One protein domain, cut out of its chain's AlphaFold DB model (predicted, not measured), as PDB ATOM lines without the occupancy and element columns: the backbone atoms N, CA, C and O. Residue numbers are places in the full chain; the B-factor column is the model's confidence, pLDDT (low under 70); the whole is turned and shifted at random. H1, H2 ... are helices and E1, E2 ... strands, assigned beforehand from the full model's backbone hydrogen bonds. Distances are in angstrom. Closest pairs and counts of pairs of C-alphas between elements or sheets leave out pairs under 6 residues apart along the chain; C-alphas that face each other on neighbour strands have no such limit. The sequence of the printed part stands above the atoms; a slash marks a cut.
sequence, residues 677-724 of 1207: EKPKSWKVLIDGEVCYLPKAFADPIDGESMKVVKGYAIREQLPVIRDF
ATOM      1  N   GLU A 677     181.044 169.071 277.504       90.62
ATOM      2  CA  GLU A 677     179.885 169.276 278.374       90.62
ATOM      3  C   GLU A 677     179.520 167.979 279.119       90.62
ATOM      4  O   GLU A 677     179.365 166.904 278.528       90.62
ATOM      5  N   LYS A 678     179.345 168.058 280.446       86.94
ATOM      6  CA  LYS A 678     178.859 166.942 281.272       86.94
ATOM      7  C   LYS A 678     177.553 167.300 281.988       86.94
ATOM      8  O   LYS A 678     177.268 168.476 282.213       86.94
ATOM      9  N   PRO A 679     176.741 166.307 282.412       82.94
ATOM     10  CA  PRO A 679     175.418 166.572 282.988       82.94
ATOM     11  C   PRO A 679     175.402 167.432 284.263       82.94
ATOM     12  O   PRO A 679     174.344 167.927 284.639       82.94
ATOM     13  N   LYS A 680     176.542 167.590 284.953       82.00
ATOM     14  CA  LYS A 680     176.673 168.387 286.190       82.00
ATOM     15  C   LYS A 680     177.862 169.358 286.204       82.00
ATOM     16  O   LYS A 680     177.976 170.147 287.139       82.00
ATOM     17  N   SER A 681     178.731 169.325 285.196       90.62
ATOM     18  CA  SER A 681     179.936 170.158 285.120       90.62
ATOM     19  C   SER A 681     180.343 170.444 283.676       90.62
ATOM     20  O   SER A 681     179.953 169.736 282.748       90.62
ATOM     21  N   TRP A 682     181.140 171.486 283.506       91.69
ATOM     22  CA  TRP A 682     181.894 171.785 282.298       91.69
ATOM     23  C   TRP A 682     183.298 171.206 282.453       91.69
ATOM     24  O   TRP A 682     183.887 171.311 283.531       91.69
ATOM     25  N   LYS A 683     183.827 170.575 281.406       94.50
ATOM     26  CA  LYS A 683     185.219 170.126 281.353       94.50
ATOM     27  C   LYS A 683     186.006 171.134 280.525       94.50
ATOM     28  O   LYS A 683     185.683 171.348 279.357       94.50
ATOM     29  N   VAL A 684     187.032 171.722 281.122       92.44
ATOM     30  CA  VAL A 684     187.834 172.800 280.526       92.44
ATOM     31  C   VAL A 684     189.317 172.592 280.816       92.44
ATOM     32  O   VAL A 684     189.666 171.821 281.711       92.44
ATOM     33  N   LEU A 685     190.176 173.237 280.033       92.06
ATOM     34  CA  LEU A 685     191.610 173.340 280.285       92.06
ATOM     35  C   LEU A 685     191.890 174.689 280.963       92.06
ATOM     36  O   LEU A 685     191.348 175.697 280.509       92.06
ATOM     37  N   ILE A 686     192.654 174.702 282.054       89.50
ATOM     38  CA  ILE A 686     193.044 175.910 282.798       89.50
ATOM     39  C   ILE A 686     194.503 175.753 283.227       89.50
ATOM     40  O   ILE A 686     194.839 174.750 283.860       89.50
ATOM     41  N   ASP A 687     195.356 176.718 282.875       86.38
ATOM     42  CA  ASP A 687     196.807 176.689 283.110       86.38
ATOM     43  C   ASP A 687     197.470 175.369 282.636       86.38
ATOM     44  O   ASP A 687     198.468 174.898 283.184       86.38
ATOM     45  N   GLY A 688     196.898 174.746 281.597       82.12
ATOM     46  CA  GLY A 688     197.312 173.453 281.046       82.12
ATOM     47  C   GLY A 688     196.756 172.200 281.745       82.12
ATOM     48  O   GLY A 688     196.972 171.096 281.237       82.12
ATOM     49  N   GLU A 689     196.017 172.320 282.855       87.00
ATOM     50  CA  GLU A 689     195.379 171.191 283.552       87.00
ATOM     51  C   GLU A 689     193.877 171.045 283.244       87.00
ATOM     52  O   GLU A 689     193.182 171.986 282.870       87.00
ATOM     53  N   VAL A 690     193.347 169.823 283.383       90.81
ATOM     54  CA  VAL A 690     191.955 169.489 283.030       90.81
ATOM     55  C   VAL A 690     191.027 169.654 284.237       90.81
ATOM     56  O   VAL A 690     190.871 168.742 285.054       90.81
ATOM     57  N   CYS A 691     190.351 170.798 284.309       89.06
ATOM     58  CA  CYS A 691     189.417 171.146 285.376       89.06
ATOM     59  C   CYS A 691     187.963 170.732 285.066       89.06
ATOM     60  O   CYS A 691     187.544 170.606 283.911       89.06
ATOM     61  N   TYR A 692     187.163 170.550 286.124       92.38
ATOM     62  CA  TYR A 692     185.740 170.184 286.048       92.38
ATOM     63  C   TYR A 692     184.872 171.162 286.854       92.38
ATOM     64  O   TYR A 692     184.532 170.899 288.008       92.38
ATOM     65  N   LEU A 693     184.488 172.285 286.246       88.81
ATOM     66  CA  LEU A 693     183.735 173.348 286.918       88.81
ATOM     67  C   LEU A 693     182.233 172.987 287.006       88.81
ATOM     68  O   LEU A 693     181.603 172.764 285.968       88.81
ATOM     69  N   PRO A 694     181.607 172.895 288.199       86.31
ATOM     70  CA  PRO A 694     180.202 172.507 288.326       86.31
ATOM     71  C   PRO A 694     179.247 173.545 287.729       86.31
ATOM     72  O   PRO A 694     179.376 174.734 288.006       86.31
ATOM     73  N   LYS A 695     178.201 173.097 287.021       84.50
ATOM     74  CA  LYS A 695     177.202 173.993 286.395       84.50
ATOM     75  C   LYS A 695     176.386 174.837 287.383       84.50
ATOM     76  O   LYS A 695     175.716 175.777 286.989       84.50
ATOM     77  N   ALA A 696     176.425 174.502 288.672       73.00
ATOM     78  CA  ALA A 696     175.822 175.313 289.730       73.00
ATOM     79  C   ALA A 696     176.665 176.551 290.104       73.00
ATOM     80  O   ALA A 696     176.168 177.435 290.797       73.00
ATOM     81  N   PHE A 697     177.934 176.601 289.679       76.25
ATOM     82  CA  PHE A 697     178.887 177.662 290.016       76.25
ATOM     83  C   PHE A 697     179.610 178.254 288.801       76.25
ATOM     84  O   PHE A 697     180.325 179.232 288.979       76.25
ATOM     85  N   ALA A 698     179.449 177.692 287.601       82.31
ATOM     86  CA  ALA A 698     180.100 178.158 286.380       82.31
ATOM     87  C   ALA A 698     179.200 177.993 285.145       82.31
ATOM     88  O   ALA A 698     178.529 176.969 285.019       82.31
ATOM     89  N   ASP A 699     179.275 178.943 284.211       85.44
ATOM     90  CA  ASP A 699     178.761 178.861 282.834       85.44
ATOM     91  C   ASP A 699     179.851 179.340 281.853       85.44
ATOM     92  O   ASP A 699     180.633 180.222 282.221       85.44
ATOM     93  N   PRO A 700     179.920 178.827 280.611       85.06
ATOM     94  CA  PRO A 700     180.786 179.403 279.585       85.06
ATOM     95  C   PRO A 700     180.328 180.819 279.205       85.06
ATOM     96  O   PRO A 700     179.134 181.125 279.256       85.06
ATOM     97  N   ILE A 701     181.282 181.669 278.821       80.31
ATOM     98  CA  ILE A 701     181.024 182.966 278.173       80.31
ATOM     99  C   ILE A 701     181.333 182.818 276.682       80.31
ATOM    100  O   ILE A 701     180.478 183.062 275.833       80.31
ATOM    101  N   ASP A 702     182.539 182.340 276.388       79.44
ATOM    102  CA  ASP A 702     183.080 182.113 275.051       79.44
ATOM    103  C   ASP A 702     183.990 180.858 275.066       79.44
ATOM    104  O   ASP A 702     183.763 179.938 275.858       79.44
ATOM    105  N   GLY A 703     184.963 180.759 274.153       81.94
ATOM    106  CA  GLY A 703     185.893 179.621 274.077       81.94
ATOM    107  C   GLY A 703     187.100 179.693 275.023       81.94
ATOM    108  O   GLY A 703     187.747 178.664 275.229       81.94
ATOM    109  N   GLU A 704     187.383 180.874 275.578       85.25
ATOM    110  CA  GLU A 704     188.603 181.247 276.318       85.25
ATOM    111  C   GLU A 704     188.283 181.780 277.736       85.25
ATOM    112  O   GLU A 704     189.176 181.983 278.561       85.25
ATOM    113  N   SER A 705     187.000 181.979 278.068       88.31
ATOM    114  CA  SER A 705     186.571 182.467 279.378       88.31
ATOM    115  C   SER A 705     185.253 181.866 279.898       88.31
ATOM    116  O   SER A 705     184.338 181.487 279.155       88.31
ATOM    117  N   MET A 706     185.144 181.785 281.228       88.88
ATOM    118  CA  MET A 706     183.954 181.304 281.935       88.88
ATOM    119  C   MET A 706     183.492 182.261 283.029       88.88
ATOM    120  O   MET A 706     184.285 182.813 283.787       88.88
ATOM    121  N   LYS A 707     182.173 182.382 283.172       86.69
ATOM    122  CA  LYS A 707     181.497 183.097 284.254       86.69
ATOM    123  C   LYS A 707     181.392 182.163 285.447       86.69
ATOM    124  O   LYS A 707     180.587 181.233 285.420       86.69
ATOM    125  N   VAL A 708     182.162 182.419 286.496       83.44
ATOM    126  CA  VAL A 708     182.243 181.579 287.697       83.44
ATOM    127  C   VAL A 708     181.791 182.366 288.929       83.44
ATOM    128  O   VAL A 708     181.953 183.575 289.002       83.44
ATOM    129  N   VAL A 709     181.202 181.711 289.926       74.75
ATOM    130  CA  VAL A 709     180.862 182.331 291.216       74.75
ATOM    131  C   VAL A 709     182.143 182.709 291.971       74.75
ATOM    132  O   VAL A 709     183.004 181.860 292.199       74.75
ATOM    133  N   LYS A 710     182.260 183.962 292.421       71.44
ATOM    134  CA  LYS A 710     183.474 184.544 293.029       71.44
ATOM    135  C   LYS A 710     183.953 183.773 294.257       71.44
ATOM    136  O   LYS A 710     185.101 183.340 294.316       71.44
ATOM    137  N   GLY A 711     183.041 183.476 295.185       61.31
ATOM    138  CA  GLY A 711     183.321 182.636 296.356       61.31
ATOM    139  C   GLY A 711     183.650 181.161 296.053       61.31
ATOM    140  O   GLY A 711     184.101 180.456 296.954       61.31
ATOM    141  N   TYR A 712     183.434 180.685 294.820       74.75
ATOM    142  CA  TYR A 712     183.907 179.379 294.345       74.75
ATOM    143  C   TYR A 712     185.288 179.517 293.685       74.75
ATOM    144  O   TYR A 712     186.217 178.834 294.102       74.75
ATOM    145  N   ALA A 713     185.460 180.462 292.755       79.81
ATOM    146  CA  ALA A 713     186.731 180.710 292.070       79.81
ATOM    147  C   ALA A 713     187.892 181.003 293.036       79.81
ATOM    148  O   ALA A 713     188.958 180.409 292.900       79.81
ATOM    149  N   ILE A 714     187.665 181.829 294.067       73.44
ATOM    150  CA  ILE A 714     188.659 182.115 295.118       73.44
ATOM    151  C   ILE A 714     189.019 180.849 295.917       73.44
ATOM    152  O   ILE A 714     190.165 180.680 296.328       73.44
ATOM    153  N   ARG A 715     188.056 179.944 296.147       74.69
ATOM    154  CA  ARG A 715     188.265 178.723 296.941       74.69
ATOM    155  C   ARG A 715     189.050 177.660 296.174       74.69
ATOM    156  O   ARG A 715     189.914 177.022 296.764       74.69
ATOM    157  N   GLU A 716     188.749 177.484 294.889       80.94
ATOM    158  CA  GLU A 716     189.466 176.554 294.005       80.94
ATOM    159  C   GLU A 716     190.709 177.190 293.341       80.94
ATOM    160  O   GLU A 716     191.336 176.551 292.505       80.94
ATOM    161  N   GLN A 717     191.066 178.431 293.708       83.12
ATOM    162  CA  GLN A 717     192.237 179.183 293.217       83.12
ATOM    163  C   GLN A 717     192.291 179.354 291.684       83.12
ATOM    164  O   GLN A 717     193.363 179.346 291.087       83.12
ATOM    165  N   LEU A 718     191.130 179.527 291.047       86.81
ATOM    166  CA  LEU A 718     191.031 179.693 289.593       86.81
ATOM    167  C   LEU A 718     191.594 181.056 289.133       86.81
ATOM    168  O   LEU A 718     191.449 182.038 289.871       86.81
ATOM    169  N   PRO A 719     192.144 181.163 287.905       84.56
ATOM    170  CA  PRO A 719     192.667 182.412 287.351       84.56
ATOM    171  C   PRO A 719     191.534 183.395 287.021       84.56
ATOM    172  O   PRO A 719     191.025 183.466 285.900       84.56
ATOM    173  N   VAL A 720     191.116 184.159 288.031       81.75
ATOM    174  CA  VAL A 720     190.167 185.268 287.897       81.75
ATOM    175  C   VAL A 720     190.834 186.422 287.151       81.75
ATOM    176  O   VAL A 720     191.784 187.017 287.650       81.75
ATOM    177  N   ILE A 721     190.296 186.759 285.978       77.31
ATOM    178  CA  ILE A 721     190.733 187.903 285.167       77.31
ATOM    179  C   ILE A 721     190.119 189.201 285.711       77.31
ATOM    180  O   ILE A 721     190.805 190.212 285.839       77.31
ATOM    181  N   ARG A 722     188.811 189.180 286.002       69.31
ATOM    182  CA  ARG A 722     188.001 190.342 286.410       69.31
ATOM    183  C   ARG A 722     186.689 189.904 287.066       69.31
ATOM    184  O   ARG A 722     186.332 188.726 287.001       69.31
ATOM    185  N   ASP A 723     185.940 190.835 287.651       65.44
ATOM    186  CA  ASP A 723     184.542 190.573 288.022       65.44
ATOM    187  C   ASP A 723     183.662 190.400 286.765       65.44
ATOM    188  O   ASP A 723     183.937 190.967 285.705       65.44
ATOM    189  N   PHE A 724     182.624 189.563 286.856       65.50
ATOM    190  CA  PHE A 724     181.710 189.302 285.744       65.50
ATOM    191  C   PHE A 724     180.588 190.335 285.722       65.50
ATOM    192  O   PHE A 724     179.789 190.439 286.657       65.50
TER     193      PHE A 724
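Overview. This is residues 677 to 724 of the 1207 residues of the protein "DUF3854 domain-containing protein" of Psychrobacter sp (UniProt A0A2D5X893). Two small strand hairpins, E1-E2 and E3-E4, follow each other with their strands set crosswise; beyond E4 lie the one-turn helix H1 and the short strand E5. The printed part has 48 residues, with five named strands and one named helix in the order E1, E2, E3, E4, H1, E5 along the chain; its class is mostly strand, with strands holding 24 of the 28 residues in named elements. Each hairpin is an antiparallel two-stranded sheet. The whole is compact and rounded, radius of gyration of the C-alphas 9.9 A, spanning 25 by 23 by 20 A.

Arrangement. E1, residues 681 to 686, and E2, 689 to 694, are antiparallel at 150 degrees, with N 684 and O 691 3.0 A apart. E3, 698 to 700, and E4, 705 to 709, are antiparallel at 159 degrees, with N 707 and O 699 2.8 A apart. The closest C-alphas of E1 and E3, Trp 682 and Asp 699, are 7.8 A apart. E5, 720 to 723, pairs with no named strand but is near E4. H1, 710 to 713, is too short for an O i to N i+4 pair; its one O i to N i+3 pair is within range.

Along the chain. E1 begins at C-alpha 681 (179.936, 170.158, 285.120) and is 14.5 A long; E2 is 16.0 A, E4 13.1 A. E5 ends at C-alpha 723 (184.542, 190.573, 288.022).

Size, cuts and confidence. The printed part has no cut and no long link. Residues 711 and 722 to 724 have pLDDT under 70.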